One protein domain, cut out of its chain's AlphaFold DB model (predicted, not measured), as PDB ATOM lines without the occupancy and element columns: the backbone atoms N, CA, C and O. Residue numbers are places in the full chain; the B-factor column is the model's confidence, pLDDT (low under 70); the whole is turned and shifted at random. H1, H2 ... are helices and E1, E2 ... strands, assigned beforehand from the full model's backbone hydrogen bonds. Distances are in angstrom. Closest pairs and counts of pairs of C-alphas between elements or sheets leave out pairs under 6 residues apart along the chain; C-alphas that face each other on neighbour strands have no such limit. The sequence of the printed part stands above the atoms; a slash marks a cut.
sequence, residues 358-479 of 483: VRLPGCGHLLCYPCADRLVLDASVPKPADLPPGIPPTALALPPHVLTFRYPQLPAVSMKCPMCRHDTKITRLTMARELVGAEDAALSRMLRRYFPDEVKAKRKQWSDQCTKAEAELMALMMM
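AT A GLANCE: This is residues 358 to 479 of the 483 residues of an uncharacterized protein of Allomyces macrogynus (strain ATCC 38327) (UniProt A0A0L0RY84). One long helix, H6, runs along one side of a loose row of short helices and loops, and H5 makes a corner with it at one end. In the middle of that row is H1, with H4 packed near its first residue and H3 near its last turn; H2 sits beyond H3. The printed part has 122 residues, mostly helix, in the order E1, H1, H2, H3, H4, H5, H6. It is only just compact, close to loose, with a radius of gyration of the C-alphas of 16.2 A and spans of 50 by 34 by 20 A.

IN THESE COORDINATES: H6, residues 452 to 477, measures 37.4 A from C-alpha 452 at (-23.095, 10.839, -22.538) to C-alpha 477 at (-2.522, -16.430, -7.410). H1 is residues 369 to 379, 15.3 A; H5 is 441 to 450, 14.3 A. H3 is 400 to 406, H4 431 to 437 and H2 393 to 397. Strand E1, residues 366 to 368, begins at C-alpha 366 at (-17.327, 14.988, -4.896) and pairs with no named strand.

HOW THE PARTS SIT: H6 only just touches H3, with 3 pairs of C-alphas within 8 A, through residues 469 to 473 alone; the closest C-alphas, Val 402 and Leu 473, are 6.3 A apart. H6 is close to but not clearly touching H1, C-alphas 370 and 462 being closest at 7.3 A. H1 touches H3 at a steep tilt of 65 degrees, C-alphas 377 and 400 being closest at 5.7 A. H1 touches H4, C-alphas 369 and 435 being closest at 7.1 A. H2 is close to but not clearly touching H3, C-alphas 395 and 403 at 6.8 A. H5 is close to but not clearly touching H6, C-alphas 448 and 455 at 6.1 A. Every O i to N i+4 pair is within hydrogen-bond range in H1, H3, H5 and H6; H4 has 2 of 3, H2 0 of 1 but 2 of 2 O i to N i+3 pairs.

THE WHOLE: The C-alphas farthest apart, Pro 389 and Tyr 450, are 51.1 A apart. The printed part has no cut. The links H1 to H2 and H3 to H4 are long. Residues 449 to 454, of which 452 to 454 belong to H6, stand free. Residues 476 to 479 have pLDDT under 70.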
ATOM      1  N   VAL A 358     -19.149  10.118  -6.348       95.81
ATOM      2  CA  VAL A 358     -19.276   9.772  -4.926       95.81
ATOM      3  C   VAL A 358     -19.212  11.043  -4.089       95.81
ATOM      4  O   VAL A 358     -18.248  11.805  -4.193       95.81
ATOM      5  N   ARG A 359     -20.223  11.267  -3.242       96.38
ATOM      6  CA  ARG A 359     -20.216  12.330  -2.229       96.38
ATOM      7  C   ARG A 359     -19.635  11.794  -0.939       96.38
ATOM      8  O   ARG A 359     -20.266  10.990  -0.263       96.38
ATOM      9  N   LEU A 360     -18.451  12.269  -0.573       94.88
ATOM     10  CA  LEU A 360     -17.803  11.810   0.647       94.88
ATOM     11  C   LEU A 360     -18.683  12.108   1.878       94.88
ATOM     12  O   LEU A 360     -19.112  13.255   2.055       94.88
ATOM     13  N   PRO A 361     -18.941  11.111   2.740       92.38
ATOM     14  CA  PRO A 361     -19.753  11.301   3.933       92.38
ATOM     15  C   PRO A 361     -19.085  12.300   4.885       92.38
ATOM     16  O   PRO A 361     -17.860  12.396   4.976       92.38
ATOM     17  N   GLY A 362     -19.908  13.093   5.570       91.75
ATOM     18  CA  GLY A 362     -19.467  14.130   6.504       91.75
ATOM     19  C   GLY A 362     -19.114  15.470   5.853       91.75
ATOM     20  O   GLY A 362     -19.569  16.500   6.339       91.75
ATOM     21  N   CYS A 363     -18.367  15.487   4.740       94.88
ATOM     22  CA  CYS A 363     -17.929  16.740   4.100       94.88
ATOM     23  C   CYS A 363     -18.573  17.060   2.741       94.88
ATOM     24  O   CYS A 363     -18.448  18.186   2.272       94.88
ATOM     25  N   GLY A 364     -19.236  16.100   2.088       94.12
ATOM     26  CA  GLY A 364     -20.003  16.313   0.855       94.12
ATOM     27  C   GLY A 364     -19.188  16.580  -0.419       94.12
ATOM     28  O   GLY A 364     -19.788  16.752  -1.483       94.12
ATOM     29  N   HIS A 365     -17.851  16.598  -0.345       95.81
ATOM     30  CA  HIS A 365     -16.979  16.761  -1.513       95.81
ATOM     31  C   HIS A 365     -17.153  15.605  -2.507       95.81
ATOM     32  O   HIS A 365     -17.314  14.452  -2.108       95.81
ATOM     33  N   LEU A 366     -17.096  15.927  -3.800       95.81
ATOM     34  CA  LEU A 366     -17.327  14.988  -4.896       95.81
ATOM     35  C   LEU A 366     -16.018  14.420  -5.444       95.81
ATOM     36  O   LEU A 366     -15.104  15.175  -5.769       95.81
ATOM     37  N   LEU A 367     -15.964  13.100  -5.606       95.88
ATOM     38  CA  LEU A 367     -14.882  12.375  -6.276       95.88
ATOM     39  C   LEU A 367     -15.449  11.346  -7.258       95.88
ATOM     40  O   LEU A 367     -16.611  10.961  -7.173       95.88
ATOM     41  N   CYS A 368     -14.614  10.872  -8.182       95.69
ATOM     42  CA  CYS A 368     -14.935   9.686  -8.967       95.69
ATOM     43  C   CYS A 368     -14.819   8.431  -8.080       95.69
ATOM     44  O   CYS A 368     -13.880   8.353  -7.287       95.69
ATOM     45  N   TYR A 369     -15.716   7.448  -8.212       93.94
ATOM     46  CA  TYR A 369     -15.643   6.191  -7.452       93.94
ATOM     47  C   TYR A 369     -14.266   5.519  -7.579       93.94
ATOM     48  O   TYR A 369     -13.688   5.236  -6.535       93.94
ATOM     49  N   PRO A 370     -13.660   5.366  -8.782       92.62
ATOM     50  CA  PRO A 370     -12.307   4.804  -8.901       92.62
ATOM     51  C   PRO A 370     -11.252   5.564  -8.088       92.62
ATOM     52  O   PRO A 370     -10.314   4.987  -7.548       92.62
ATOM     53  N   CYS A 371     -11.403   6.884  -8.000       94.94
ATOM     54  CA  CYS A 371     -10.493   7.751  -7.276       94.94
ATOM     55  C   CYS A 371     -10.671   7.590  -5.760       94.94
ATOM     56  O   CYS A 371      -9.689   7.566  -5.025       94.94
ATOM     57  N   ALA A 372     -11.919   7.488  -5.294       94.19
ATOM     58  CA  ALA A 372     -12.234   7.260  -3.890       94.19
ATOM     59  C   ALA A 372     -11.793   5.858  -3.437       94.19
ATOM     60  O   ALA A 372     -11.133   5.743  -2.411       94.19
ATOM     61  N   ASP A 373     -12.077   4.825  -4.232       92.12
ATOM     62  CA  ASP A 373     -11.655   3.437  -4.004       92.12
ATOM     63  C   ASP A 373     -10.132   3.333  -3.834       92.12
ATOM     64  O   ASP A 373      -9.636   2.866  -2.805       92.12
ATOM     65  N   ARG A 374      -9.378   3.916  -4.775       91.75
ATOM     66  CA  ARG A 374      -7.918   3.970  -4.691       91.75
ATOM     67  C   ARG A 374      -7.425   4.687  -3.433       91.75
ATOM     68  O   ARG A 374      -6.504   4.198  -2.790       91.75
ATOM     69  N   LEU A 375      -8.044   5.804  -3.045       93.19
ATOM     70  CA  LEU A 375      -7.668   6.516  -1.819       93.19
ATOM     71  C   LEU A 375      -7.914   5.690  -0.547       93.19
ATOM     72  O   LEU A 375      -7.143   5.816   0.406       93.19
ATOM     73  N   VAL A 376      -8.957   4.853  -0.508       92.81
ATOM     74  CA  VAL A 376      -9.193   3.931   0.618       92.81
ATOM     75  C   VAL A 376      -8.098   2.869   0.692       92.81
ATOM     76  O   VAL A 376      -7.588   2.573   1.780       92.81
ATOM     77  N   LEU A 377      -7.726   2.300  -0.454       90.69
ATOM     78  CA  LEU A 377      -6.655   1.312  -0.541       90.69
ATOM     79  C   LEU A 377      -5.311   1.913  -0.123       90.69
ATOM     80  O   LEU A 377      -4.637   1.343   0.732       90.69
ATOM     81  N   ASP A 378      -4.974   3.095  -0.643       90.38
ATOM     82  CA  ASP A 378      -3.745   3.824  -0.317       90.38
ATOM     83  C   ASP A 378      -3.667   4.169   1.179       90.38
ATOM     84  O   ASP A 378      -2.616   4.019   1.798       90.38
ATOM     85  N   ALA A 379      -4.785   4.565   1.801       90.25
ATOM     86  CA  ALA A 379      -4.836   4.848   3.237       90.25
ATOM     87  C   ALA A 379      -4.548   3.611   4.107       90.25
ATOM     88  O   ALA A 379      -4.077   3.747   5.235       90.25
ATOM     89  N   SER A 380      -4.824   2.414   3.584       87.38
ATOM     90  CA  SER A 380      -4.599   1.145   4.282       87.38
ATOM     91  C   SER A 380      -3.167   0.618   4.133       87.38
ATOM     92  O   SER A 380      -2.841  -0.410   4.728       87.38
ATOM     93  N   VAL A 381      -2.311   1.291   3.355       89.75
ATOM     94  CA  VAL A 381      -0.891   0.945   3.216       89.75
ATOM     95  C   VAL A 381      -0.104   1.568   4.382       89.75
ATOM     96  O   VAL A 381       0.032   2.793   4.444       89.75
ATOM     97  N   PRO A 382       0.422   0.766   5.328       86.62
ATOM     98  CA  PRO A 382       1.197   1.284   6.448       86.62
ATOM     99  C   PRO A 382       2.580   1.757   5.992       86.62
ATOM    100  O   PRO A 382       3.120   1.315   4.975       86.62
ATOM    101  N   LYS A 383       3.194   2.637   6.785       87.75
ATOM    102  CA  LYS A 383       4.596   3.014   6.585       87.75
ATOM    103  C   LYS A 383       5.510   1.825   6.911       87.75
ATOM    104  O   LYS A 383       5.134   1.010   7.748       87.75
ATOM    105  N   PRO A 384       6.741   1.769   6.362       85.44
ATOM    106  CA  PRO A 384       7.713   0.708   6.650       85.44
ATOM    107  C   PRO A 384       7.906   0.384   8.141       85.44
ATOM    108  O   PRO A 384       8.078  -0.776   8.498       85.44
ATOM    109  N   ALA A 385       7.859   1.404   9.004       85.50
ATOM    110  CA  ALA A 385       8.028   1.265  10.451       85.50
ATOM    111  C   ALA A 385       6.813   0.645  11.170       85.50
ATOM    112  O   ALA A 385       6.969   0.104  12.259       85.50
ATOM    113  N   ASP A 386       5.630   0.704  10.555       86.44
ATOM    114  CA  ASP A 386       4.349   0.298  11.141       86.44
ATOM    115  C   ASP A 386       3.849  -1.040  10.552       86.44
ATOM    116  O   ASP A 386       2.657  -1.354  10.623       86.44
ATOM    117  N   LEU A 387       4.732  -1.822   9.913       86.88
ATOM    118  CA  LEU A 387       4.356  -3.097   9.297       86.88
ATOM    119  C   LEU A 387       4.034  -4.163  10.357       86.88
ATOM    120  O   LEU A 387       4.855  -4.417  11.241       86.88
ATOM    121  N   PRO A 388       2.888  -4.858  10.238       86.25
ATOM    122  CA  PRO A 388       2.596  -6.023  11.060       86.25
ATOM    123  C   PRO A 388       3.657  -7.131  10.915       86.25
ATOM    124  O   PRO A 388       4.183  -7.343   9.813       86.25
ATOM    125  N   PRO A 389       3.936  -7.897  11.987       83.88
ATOM    126  CA  PRO A 389       4.839  -9.040  11.918       83.88
ATOM    127  C   PRO A 389       4.344 -10.063  10.883       83.88
ATOM    128  O   PRO A 389       3.156 -10.378  10.816       83.88
ATOM    129  N   GLY A 390       5.266 -10.573  10.060       83.00
ATOM    130  CA  GLY A 390       4.969 -11.532   8.987       83.00
ATOM    131  C   GLY A 390       4.756 -10.919   7.596       83.00
ATOM    132  O   GLY A 390       4.597 -11.668   6.635       83.00
ATOM    133  N   ILE A 391       4.797  -9.589   7.457       86.75
ATOM    134  CA  ILE A 391       4.781  -8.912   6.151       86.75
ATOM    135  C   ILE A 391       6.199  -8.403   5.843       86.75
ATOM    136  O   ILE A 391       6.723  -7.586   6.600       86.75
ATOM    137  N   PRO A 392       6.858  -8.860   4.761       88.38
ATOM    138  CA  PRO A 392       8.190  -8.376   4.424       88.38
ATOM    139  C   PRO A 392       8.121  -6.931   3.892       88.38
ATOM    140  O   PRO A 392       7.197  -6.616   3.141       88.38
ATOM    141  N   PRO A 393       9.109  -6.057   4.175       87.38
ATOM    142  CA  PRO A 393       9.129  -4.687   3.646       87.38
ATOM    143  C   PRO A 393       9.059  -4.609   2.115       87.38
ATOM    144  O   PRO A 393       8.501  -3.665   1.565       87.38
ATOM    145  N   THR A 394       9.566  -5.631   1.415       88.62
ATOM    146  CA  THR A 394       9.476  -5.757  -0.048       88.62
ATOM    147  C   THR A 394       8.038  -5.874  -0.557       88.62
ATOM    148  O   THR A 394       7.779  -5.539  -1.710       88.62
ATOM    149  N   ALA A 395       7.083  -6.283   0.286       86.25
ATOM    150  CA  ALA A 395       5.669  -6.322  -0.072       86.25
ATOM    151  C   ALA A 395       5.099  -4.926  -0.365       86.25
ATOM    152  O   ALA A 395       4.185  -4.826  -1.174       86.25
ATOM    153  N   LEU A 396       5.652  -3.851   0.213       87.38
ATOM    154  CA  LEU A 396       5.218  -2.473  -0.062       87.38
ATOM    155  C   LEU A 396       5.455  -2.030  -1.516       87.38
ATOM    156  O   LEU A 396       4.899  -1.021  -1.935       87.38
ATOM    157  N   ALA A 397       6.260  -2.771  -2.286       87.75
ATOM    158  CA  ALA A 397       6.417  -2.546  -3.723       87.75
ATOM    159  C   ALA A 397       5.229  -3.078  -4.547       87.75
ATOM    160  O   ALA A 397       5.121  -2.776  -5.736       87.75
ATOM    161  N   LEU A 398       4.350  -3.887  -3.944       86.62
ATOM    162  CA  LEU A 398       3.137  -4.371  -4.595       86.62
ATOM    163  C   LEU A 398       2.122  -3.230  -4.737       86.62
ATOM    164  O   LEU A 398       2.018  -2.383  -3.846       86.62
ATOM    165  N   PRO A 399       1.309  -3.232  -5.807       86.50
ATOM    166  CA  PRO A 399       0.180  -2.322  -5.910       86.50
ATOM    167  C   PRO A 399      -0.745  -2.409  -4.676       86.50
ATOM    168  O   PRO A 399      -0.958  -3.507  -4.158       86.50
ATOM    169  N   PRO A 400      -1.339  -1.298  -4.208       87.50
ATOM    170  CA  PRO A 400      -2.183  -1.266  -3.010       87.50
ATOM    171  C   PRO A 400      -3.337  -2.282  -3.008       87.50
ATOM    172  O   PRO A 400      -3.586  -2.926  -1.986       87.50
ATOM    173  N   HIS A 401      -4.012  -2.490  -4.145       84.75
ATOM    174  CA  HIS A 401      -5.074  -3.500  -4.285       84.75
ATOM    175  C   HIS A 401      -4.544  -4.925  -4.112       84.75
ATOM    176  O   HIS A 401      -5.169  -5.749  -3.452       84.75
ATOM    177  N   VAL A 402      -3.350  -5.202  -4.634       87.25
ATOM    178  CA  VAL A 402      -2.663  -6.486  -4.461       87.25
ATOM    179  C   VAL A 402      -2.219  -6.684  -3.015       87.25
ATOM    180  O   VAL A 402      -2.415  -7.754  -2.441       87.25
ATOM    181  N   LEU A 403      -1.599  -5.663  -2.421       87.56
ATOM    182  CA  LEU A 403      -1.065  -5.716  -1.064       87.56
ATOM    183  C   LEU A 403      -2.182  -5.973  -0.045       87.56
ATOM    184  O   LEU A 403      -2.065  -6.861   0.798       87.56
ATOM    185  N   THR A 404      -3.280  -5.224  -0.149       86.62
ATOM    186  CA  THR A 404      -4.440  -5.351   0.747       86.62
ATOM    187  C   THR A 404      -5.210  -6.656   0.555       86.62
ATOM    188  O   THR A 404      -5.772  -7.161   1.527       86.62
ATOM    189  N   PHE A 405      -5.202  -7.232  -0.653       86.50
ATOM    190  CA  PHE A 405      -5.746  -8.565  -0.915       86.50
ATOM    191  C   PHE A 405      -4.869  -9.671  -0.314       86.50
ATOM    192  O   PHE A 405      -5.369 -10.568   0.361       86.50
ATOM    193  N   ARG A 406      -3.547  -9.600  -0.526       86.50
ATOM    194  CA  ARG A 406      -2.589 -10.623  -0.078       86.50
ATOM    195  C   ARG A 406      -2.407 -10.654   1.439       86.50
ATOM    196  O   ARG A 406      -2.142 -11.718   1.991       86.50
ATOM    197  N   TYR A 407      -2.537  -9.508   2.105       88.75
ATOM    198  CA  TYR A 407      -2.333  -9.378   3.548       88.75
ATOM    199  C   TYR A 407      -3.587  -8.813   4.232       88.75
ATOM    200  O   TYR A 407      -3.638  -7.631   4.587       88.75
ATOM    201  N   PRO A 408      -4.616  -9.650   4.461       84.38
ATOM    202  CA  PRO A 408      -5.873  -9.221   5.070       84.38
ATOM    203  C   PRO A 408      -5.726  -8.754   6.526       84.38
ATOM    204  O   PRO A 408      -6.649  -8.130   7.044       84.38
ATOM    205  N   GLN A 409      -4.586  -9.001   7.178       84.19
ATOM    206  CA  GLN A 409      -4.256  -8.505   8.518       84.19
ATOM    207  C   GLN A 409      -3.828  -7.024   8.562       84.19
ATOM    208  O   GLN A 409      -3.613  -6.488   9.646       84.19
ATOM    209  N   LEU A 410      -3.687  -6.350   7.414       86.56
ATOM    210  CA  LEU A 410      -3.336  -4.928   7.372       86.56
ATOM    211  C   LEU A 410      -4.397  -4.046   8.060       86.56
ATOM    212  O   LEU A 410      -5.596  -4.336   7.961       86.56
ATOM    213  N   PRO A 411      -3.997  -2.946   8.724       83.19
ATOM    214  CA  PRO A 411      -4.929  -2.084   9.440       83.19
ATOM    215  C   PRO A 411      -5.957  -1.466   8.487       83.19
ATOM    216  O   PRO A 411      -5.634  -0.991   7.400       83.19
ATOM    217  N   ALA A 412      -7.222  -1.470   8.900       86.31
ATOM    218  CA  ALA A 412      -8.313  -0.849   8.157       86.31
ATOM    219  C   ALA A 412      -8.417   0.634   8.539       86.31
ATOM    220  O   ALA A 412      -9.296   1.036   9.299       86.31
ATOM    221  N   VAL A 413      -7.471   1.434   8.048       91.38
ATOM    222  CA  VAL A 413      -7.429   2.879   8.303       91.38
ATOM    223  C   VAL A 413      -8.523   3.574   7.496       91.38
ATOM    224  O   VAL A 413      -8.812   3.204   6.357       91.38
ATOM    225  N   SER A 414      -9.153   4.577   8.105       92.31
ATOM    226  CA  SER A 414     -10.160   5.387   7.429       92.31
ATOM    227  C   SER A 414      -9.527   6.378   6.450       92.31
ATOM    228  O   SER A 414      -8.548   7.056   6.787       92.31
ATOM    229  N   MET A 415     -10.099   6.503   5.249       92.88
ATOM    230  CA  MET A 415      -9.647   7.496   4.278       92.88
ATOM    231  C   MET A 415     -10.019   8.916   4.723       92.88
ATOM    232  O   MET A 415     -11.122   9.190   5.213       92.88
ATOM    233  N   LYS A 416      -9.107   9.856   4.468       94.12
ATOM    234  CA  LYS A 416      -9.347  11.290   4.656       94.12
ATOM    235  C   LYS A 416      -9.660  11.949   3.322       94.12
ATOM    236  O   LYS A 416      -9.061  11.628   2.299       94.12
ATOM    237  N   CYS A 417     -10.577  12.909   3.337       94.94
ATOM    238  CA  CYS A 417     -10.910  13.700   2.161       94.94
ATOM    239  C   CYS A 417      -9.671  14.481   1.669       94.94
ATOM    240  O   CYS A 417      -9.073  15.210   2.461       94.94
ATOM    241  N   PRO A 418      -9.304  14.421   0.378       94.06
ATOM    242  CA  PRO A 418      -8.153  15.164  -0.144       94.06
ATOM    243  C   PRO A 418      -8.372  16.685  -0.157       94.06
ATOM    244  O   PRO A 418      -7.405  17.436  -0.085       94.06
ATOM    245  N   MET A 419      -9.630  17.140  -0.197       94.31
ATOM    246  CA  MET A 419      -9.975  18.566  -0.270       94.31
ATOM    247  C   MET A 419      -9.947  19.247   1.101       94.31
ATOM    248  O   MET A 419      -9.416  20.343   1.240       94.31
ATOM    249  N   CYS A 420     -10.504  18.600   2.129       95.62
ATOM    250  CA  CYS A 420     -10.668  19.212   3.455       95.62
ATOM    251  C   CYS A 420     -10.075  18.401   4.612       95.62
ATOM    252  O   CYS A 420     -10.216  18.793   5.767       95.62
ATOM    253  N   ARG A 421      -9.432  17.260   4.331       94.25
ATOM    254  CA  ARG A 421      -8.833  16.338   5.318       94.25
ATOM    255  C   ARG A 421      -9.812  15.737   6.330       94.25
ATOM    256  O   ARG A 421      -9.370  15.061   7.258       94.25
ATOM    257  N   HIS A 422     -11.118  15.937   6.136       95.62
ATOM    258  CA  HIS A 422     -12.163  15.330   6.954       95.62
ATOM    259  C   HIS A 422     -12.060  13.805   6.918       95.62
ATOM    260  O   HIS A 422     -11.827  13.224   5.856       95.62
ATOM    261  N   ASP A 423     -12.235  13.173   8.073       94.50
ATOM    262  CA  ASP A 423     -12.243  11.722   8.193       94.50
ATOM    263  C   ASP A 423     -13.593  11.170   7.720       94.50
ATOM    264  O   ASP A 423     -14.629  11.430   8.326       94.50
ATOM    265  N   THR A 424     -13.579  10.424   6.617       92.88
ATOM    266  CA  THR A 424     -14.806   9.917   5.982       92.88
ATOM    267  C   THR A 424     -15.398   8.711   6.708       92.88
ATOM    268  O   THR A 424     -16.521   8.313   6.416       92.88
ATOM    269  N   LYS A 425     -14.649   8.109   7.640       93.19
ATOM    270  CA  LYS A 425     -14.957   6.819   8.283       93.19
ATOM    271  C   LYS A 425     -15.040   5.627   7.316       93.19
ATOM    272  O   LYS A 425     -15.409   4.534   7.742       93.19
ATOM    273  N   ILE A 426     -14.682   5.807   6.042       93.56
ATOM    274  CA  ILE A 426     -14.660   4.737   5.045       93.56
ATOM    275  C   ILE A 426     -13.317   4.021   5.124       93.56
ATOM    276  O   ILE A 426     -12.262   4.625   4.941       93.56
ATOM    277  N   THR A 427     -13.363   2.715   5.357       93.75
ATOM    278  CA  THR A 427     -12.188   1.838   5.452       93.75
ATOM    279  C   THR A 427     -12.221   0.781   4.356       93.75
ATOM    280  O   THR A 427     -13.277   0.511   3.777       93.75
ATOM    281  N   ARG A 428     -11.102   0.085   4.117       91.31
ATOM    282  CA  ARG A 428     -11.063  -1.004   3.122       91.31
ATOM    283  C   ARG A 428     -12.081  -2.126   3.367       91.31
ATOM    284  O   ARG A 428     -12.466  -2.820   2.438       91.31
ATOM    285  N   LEU A 429     -12.515  -2.312   4.615       90.00
ATOM    286  CA  LEU A 429     -13.490  -3.343   4.981       90.00
ATOM    287  C   LEU A 429     -14.933  -2.914   4.690       90.00
ATOM    288  O   LEU A 429     -15.813  -3.756   4.553       90.00
ATOM    289  N   THR A 430     -15.182  -1.606   4.623       91.88
ATOM    290  CA  THR A 430     -16.528  -1.029   4.500       91.88
ATOM    291  C   THR A 430     -16.765  -0.376   3.140       91.88
ATOM    292  O   THR A 430     -17.918  -0.198   2.752       91.88
ATOM    293  N   MET A 431     -15.707  -0.080   2.375       89.94
ATOM    294  CA  MET A 431     -15.787   0.702   1.138       89.94
ATOM    295  C   MET A 431     -16.760   0.163   0.092       89.94
ATOM    296  O   MET A 431     -17.467   0.963  -0.510       89.94
ATOM    297  N   ALA A 432     -16.885  -1.159  -0.068       85.75
ATOM    298  CA  ALA A 432     -17.832  -1.747  -1.019       85.75
ATOM    299  C   ALA A 432     -19.290  -1.348  -0.723       85.75
ATOM    300  O   ALA A 432     -20.088  -1.191  -1.640       85.75
ATOM    301  N   ARG A 433     -19.641  -1.152   0.554       91.56
ATOM    302  CA  ARG A 433     -20.966  -0.673   0.966       91.56
ATOM    303  C   ARG A 433     -21.023   0.850   1.003       91.56
ATOM    304  O   ARG A 433     -21.955   1.439   0.469       91.56
ATOM    305  N   GLU A 434     -20.044   1.476   1.647       92.19
ATOM    306  CA  GLU A 434     -20.079   2.910   1.947       92.19
ATOM    307  C   GLU A 434     -19.879   3.773   0.695       92.19
ATOM    308  O   GLU A 434     -20.580   4.765   0.538       92.19
ATOM    309  N   LEU A 435     -18.993   3.394  -0.236       91.44
ATOM    310  CA  LEU A 435     -18.806   4.146  -1.485       91.44
ATOM    311  C   LEU A 435     -19.998   3.997  -2.433       91.44
ATOM    312  O   LEU A 435     -20.372   4.965  -3.089       91.44
ATOM    313  N   VAL A 436     -20.616   2.811  -2.483       90.00
ATOM    314  CA  VAL A 436     -21.841   2.577  -3.266       90.00
ATOM    315  C   VAL A 436     -23.014   3.355  -2.669       90.00
ATOM    316  O   VAL A 436     -23.747   4.017  -3.398       90.00
ATOM    317  N   GLY A 437     -23.169   3.338  -1.342       90.31
ATOM    318  CA  GLY A 437     -24.187   4.132  -0.648       90.31
ATOM    319  C   GLY A 437     -23.969   5.644  -0.767       90.31
ATOM    320  O   GLY A 437     -24.930   6.409  -0.738       90.31
ATOM    321  N   ALA A 438     -22.718   6.072  -0.939       91.62
ATOM    322  CA  ALA A 438     -22.328   7.461  -1.144       91.62
ATOM    323  C   ALA A 438     -22.390   7.919  -2.617       91.62
ATOM    324  O   ALA A 438     -22.060   9.076  -2.904       91.62
ATOM    325  N   GLU A 439     -22.798   7.060  -3.562       94.44
ATOM    326  CA  GLU A 439     -23.003   7.475  -4.953       94.44
ATOM    327  C   GLU A 439     -24.123   8.522  -5.037       94.44
ATOM    328  O   GLU A 439     -25.264   8.300  -4.624       94.44
ATOM    329  N   ASP A 440     -23.833   9.664  -5.660       94.62
ATOM    330  CA  ASP A 440     -24.865  10.627  -6.027       94.62
ATOM    331  C   ASP A 440     -25.586  10.151  -7.294       94.62
ATOM    332  O   ASP A 440     -25.253  10.531  -8.421       94.62
ATOM    333  N   ALA A 441     -26.607   9.313  -7.111       92.31
ATOM    334  CA  ALA A 441     -27.405   8.768  -8.206       92.31
ATOM    335  C   ALA A 441     -28.097   9.857  -9.052       92.31
ATOM    336  O   ALA A 441     -28.327   9.663 -10.251       92.31
ATOM    337  N   ALA A 442     -28.438  11.007  -8.457       91.19
ATOM    338  CA  ALA A 442     -29.057  12.116  -9.175       91.19
ATOM    339  C   ALA A 442     -28.049  12.787 -10.117       91.19
ATOM    340  O   ALA A 442     -28.332  12.932 -11.310       91.19
ATOM    341  N   LEU A 443     -26.851  13.098  -9.616       91.69
ATOM    342  CA  LEU A 443     -25.746  13.617 -10.418       91.69
ATOM    343  C   LEU A 443     -25.300  12.598 -11.474       91.69
ATOM    344  O   LEU A 443     -25.145  12.949 -12.636       91.69
ATOM    345  N   SER A 444     -25.201  11.319 -11.117       91.88
ATOM    346  CA  SER A 444     -24.872  10.202 -12.016       91.88
ATOM    347  C   SER A 444     -25.848  10.131 -13.209       91.88
ATOM    348  O   SER A 444     -25.428   9.996 -14.363       91.88
ATOM    349  N   ARG A 445     -27.161  10.293 -12.965       91.06
ATOM    350  CA  ARG A 445     -28.182  10.402 -14.028       91.06
ATOM    351  C   ARG A 445     -28.033  11.676 -14.855       91.06
ATOM    352  O   ARG A 445     -28.145  11.603 -16.076       91.06
ATOM    353  N   MET A 446     -27.782  12.815 -14.214       88.88
ATOM    354  CA  MET A 446     -27.581  14.094 -14.898       88.88
ATOM    355  C   MET A 446     -26.377  14.025 -15.846       88.88
ATOM    356  O   MET A 446     -26.523  14.318 -17.030       88.88
ATOM    357  N   LEU A 447     -25.222  13.538 -15.382       90.75
ATOM    358  CA  LEU A 447     -24.004  13.445 -16.191       90.75
ATOM    359  C   LEU A 447     -24.186  12.526 -17.396       90.75
ATOM    360  O   LEU A 447     -23.828  12.904 -18.504       90.75
ATOM    361  N   ARG A 448     -24.842  11.370 -17.230       89.31
ATOM    362  CA  ARG A 448     -25.196  10.492 -18.363       89.31
ATOM    363  C   ARG A 448     -26.093  11.170 -19.398       89.31
ATOM    364  O   ARG A 448     -26.084  10.777 -20.559       89.31
ATOM    365  N   ARG A 449     -26.897  12.138 -18.964       84.50
ATOM    366  CA  ARG A 449     -27.904  12.811 -19.782       84.50
ATOM    367  C   ARG A 449     -27.338  14.050 -20.495       84.50
ATOM    368  O   ARG A 449     -27.735  14.316 -21.624       84.50
ATOM    369  N   TYR A 450     -26.394  14.764 -19.878       81.31
ATOM    370  CA  TYR A 450     -25.753  15.963 -20.442       81.31
ATOM    371  C   TYR A 450     -24.377  15.718 -21.089       81.31
ATOM    372  O   TYR A 450     -23.985  16.484 -21.971       81.31
ATOM    373  N   PHE A 451     -23.658  14.673 -20.675       87.06
ATOM    374  CA  PHE A 451     -22.297  14.331 -21.114       87.06
ATOM    375  C   PHE A 451     -22.175  12.821 -21.413       87.06
ATOM    376  O   PHE A 451     -21.421  12.096 -20.754       87.06
ATOM    377  N   PRO A 452     -22.999  12.280 -22.331       86.12
ATOM    378  CA  PRO A 452     -23.095  10.839 -22.538       86.12
ATOM    379  C   PRO A 452     -21.787  10.225 -23.038       86.12
ATOM    380  O   PRO A 452     -21.470   9.099 -22.656       86.12
ATOM    381  N   ASP A 453     -21.034  10.925 -23.882       85.19
ATOM    382  CA  ASP A 453     -19.849  10.366 -24.529       85.19
ATOM    383  C   ASP A 453     -18.630  10.437 -23.614       85.19
ATOM    384  O   ASP A 453     -17.906   9.451 -23.493       85.19
ATOM    385  N   GLU A 454     -18.488  11.525 -22.858       90.06
ATOM    386  CA  GLU A 454     -17.490  11.661 -21.800       90.06
ATOM    387  C   GLU A 454     -17.702  10.585 -20.723       90.06
ATOM    388  O   GLU A 454     -16.765   9.886 -20.334       90.06
ATOM    389  N   VAL A 455     -18.954  10.359 -20.300       91.94
ATOM    390  CA  VAL A 455     -19.283   9.294 -19.341       91.94
ATOM    391  C   VAL A 455     -19.007   7.898 -19.912       91.94
ATOM    392  O   VAL A 455     -18.473   7.045 -19.199       91.94
ATOM    393  N   LYS A 456     -19.353   7.625 -21.178       91.56
ATOM    394  CA  LYS A 456     -19.052   6.330 -21.820       91.56
ATOM    395  C   LYS A 456     -17.547   6.095 -21.920       91.56
ATOM    396  O   LYS A 456     -17.095   4.995 -21.605       91.56
ATOM    397  N   ALA A 457     -16.784   7.109 -22.328       91.19
ATOM    398  CA  ALA A 457     -15.331   7.043 -22.418       91.19
ATOM    399  C   ALA A 457     -14.719   6.744 -21.044       91.19
ATOM    400  O   ALA A 457     -13.941   5.797 -20.912       91.19
ATOM    401  N   LYS A 458     -15.160   7.457 -19.999       92.06
ATOM    402  CA  LYS A 458     -14.697   7.232 -18.626       92.06
ATOM    403  C   LYS A 458     -15.064   5.851 -18.090       92.06
ATOM    404  O   LYS A 458     -14.239   5.186 -17.468       92.06
ATOM    405  N   ARG A 459     -16.287   5.385 -18.362       92.62
ATOM    406  CA  ARG A 459     -16.737   4.027 -18.018       92.62
ATOM    407  C   ARG A 459     -15.852   2.969 -18.662       92.62
ATOM    408  O   ARG A 459     -15.453   2.032 -17.980       92.62
ATOM    409  N   LYS A 460     -15.567   3.111 -19.959       91.94
ATOM    410  CA  LYS A 460     -14.706   2.181 -20.694       91.94
ATOM    411  C   LYS A 460     -13.301   2.163 -20.094       91.94
ATOM    412  O   LYS A 460     -12.822   1.095 -19.736       91.94
ATOM    413  N   GLN A 461     -12.711   3.341 -19.876       90.38
ATOM    414  CA  GLN A 461     -11.398   3.479 -19.244       90.38
ATOM    415  C   GLN A 461     -11.336   2.763 -17.887       90.38
ATOM    416  O   GLN A 461     -10.361   2.076 -17.597       90.38
ATOM    417  N   TRP A 462     -12.367   2.912 -17.053       88.25
ATOM    418  CA  TRP A 462     -12.422   2.234 -15.760       88.25
ATOM    419  C   TRP A 462     -12.588   0.715 -15.903       88.25
ATOM    420  O   TRP A 462     -11.884  -0.032 -15.231       88.25
ATOM    421  N   SER A 463     -13.449   0.245 -16.812       87.00
ATOM    422  CA  SER A 463     -13.602  -1.189 -17.093       87.00
ATOM    423  C   SER A 463     -12.273  -1.832 -17.496       87.00
ATOM    424  O   SER A 463     -11.935  -2.898 -16.991       87.00
ATOM    425  N   ASP A 464     -11.502  -1.161 -18.355       89.06
ATOM    426  CA  ASP A 464     -10.183  -1.621 -18.800       89.06
ATOM    427  C   ASP A 464      -9.155  -1.629 -17.646       89.06
ATOM    428  O   ASP A 464      -8.252  -2.464 -17.601       89.06
ATOM    429  N   GLN A 465      -9.287  -0.715 -16.677       85.44
ATOM    430  CA  GLN A 465      -8.454  -0.711 -15.468       85.44
ATOM    431  C   GLN A 465      -8.804  -1.866 -14.520       85.44
ATOM    432  O   GLN A 465      -7.892  -2.495 -13.985       85.44
ATOM    433  N   CYS A 466     -10.093  -2.170 -14.331       83.12
ATOM    434  CA  CYS A 466     -10.528  -3.296 -13.502       83.12
ATOM    435  C   CYS A 466     -10.047  -4.635 -14.065       83.12
ATOM    436  O   CYS A 466      -9.468  -5.422 -13.325       83.12
ATOM    437  N   THR A 467     -10.207  -4.868 -15.372       85.44
ATOM    438  CA  THR A 467      -9.750  -6.117 -16.007       85.44
ATOM    439  C   THR A 467      -8.239  -6.300 -15.878       85.44
ATOM    440  O   THR A 467      -7.763  -7.408 -15.630       85.44
ATOM    441  N   LYS A 468      -7.466  -5.210 -15.974       85.44
ATOM    442  CA  LYS A 468      -6.024  -5.242 -15.717       85.44
ATOM    443  C   LYS A 468      -5.702  -5.592 -14.259       85.44
ATOM    444  O   LYS A 468      -4.840  -6.435 -14.024       85.44
ATOM    445  N   ALA A 469      -6.384  -4.981 -13.290       80.62
ATOM    446  CA  ALA A 469      -6.174  -5.261 -11.868       80.62
ATOM    447  C   ALA A 469      -6.554  -6.707 -11.491       80.62
ATOM    448  O   ALA A 469      -5.844  -7.356 -10.722       80.62
ATOM    449  N   GLU A 470      -7.630  -7.242 -12.071       79.94
ATOM    450  CA  GLU A 470      -8.020  -8.650 -11.934       79.94
ATOM    451  C   GLU A 470      -6.962  -9.587 -12.528       79.94
ATOM    452  O   GLU A 470      -6.584 -10.569 -11.892       79.94
ATOM    453  N   ALA A 471      -6.424  -9.265 -13.708       80.12
ATOM    454  CA  ALA A 471      -5.341 -10.033 -14.318       80.12
ATOM    455  C   ALA A 471      -4.064 -10.027 -13.454       80.12
ATOM    456  O   ALA A 471      -3.417 -11.066 -13.319       80.12
ATOM    457  N   GLU A 472      -3.721  -8.896 -12.828       81.88
ATOM    458  CA  GLU A 472      -2.602  -8.790 -11.880       81.88
ATOM    459  C   GLU A 472      -2.811  -9.681 -10.643       81.88
ATOM    460  O   GLU A 472      -1.899 -10.407 -10.243       81.88
ATOM    461  N   LEU A 473      -4.016  -9.677 -10.063       79.50
ATOM    462  CA  LEU A 473      -4.368 -10.548  -8.934       79.50
ATOM    463  C   LEU A 473      -4.317 -12.034  -9.324       79.50
ATOM    464  O   LEU A 473      -3.727 -12.839  -8.603       79.50
ATOM    465  N   MET A 474      -4.867 -12.394 -10.486       75.81
ATOM    466  CA  MET A 474      -4.855 -13.772 -10.990       75.81
ATOM    467  C   MET A 474      -3.435 -14.267 -11.284       75.81
ATOM    468  O   MET A 474      -3.094 -15.391 -10.917       75.81
ATOM    469  N   ALA A 475      -2.575 -13.433 -11.876       77.19
ATOM    470  CA  ALA A 475      -1.173 -13.775 -12.118       77.19
ATOM    471  C   ALA A 475      -0.418 -14.074 -10.812       77.19
ATOM    472  O   ALA A 475       0.409 -14.982 -10.763       77.19
ATOM    473  N   LEU A 476      -0.734 -13.352  -9.735       69.12
ATOM    474  CA  LEU A 476      -0.142 -13.578  -8.417       69.12
ATOM    475  C   LEU A 476      -0.667 -14.837  -7.728       69.12
ATOM    476  O   LEU A 476       0.106 -15.516  -7.055       69.12
ATOM    477  N   MET A 477      -1.945 -15.177  -7.914       65.06
ATOM    478  CA  MET A 477      -2.522 -16.430  -7.410       65.06
ATOM    479  C   MET A 477      -1.952 -17.674  -8.110       65.06
ATOM    480  O   MET A 477      -1.981 -18.762  -7.538       65.06
ATOM    481  N   MET A 478      -1.419 -17.521  -9.325       67.25
ATOM    482  CA  MET A 478      -0.830 -18.603 -10.124       67.25
ATOM    483  C   MET A 478       0.689 -18.778  -9.918       67.25
ATOM    484  O   MET A 478       1.283 -19.675 -10.516       67.25
ATOM    485  N   MET A 479       1.336 -17.961  -9.075       58.34
ATOM    486  CA  MET A 479       2.760 -18.106  -8.736       58.34
ATOM    487  C   MET A 479       2.982 -19.336  -7.824       58.34
ATOM    488  O   MET A 479       2.398 -19.395  -6.738       58.34
TER     489      MET A 479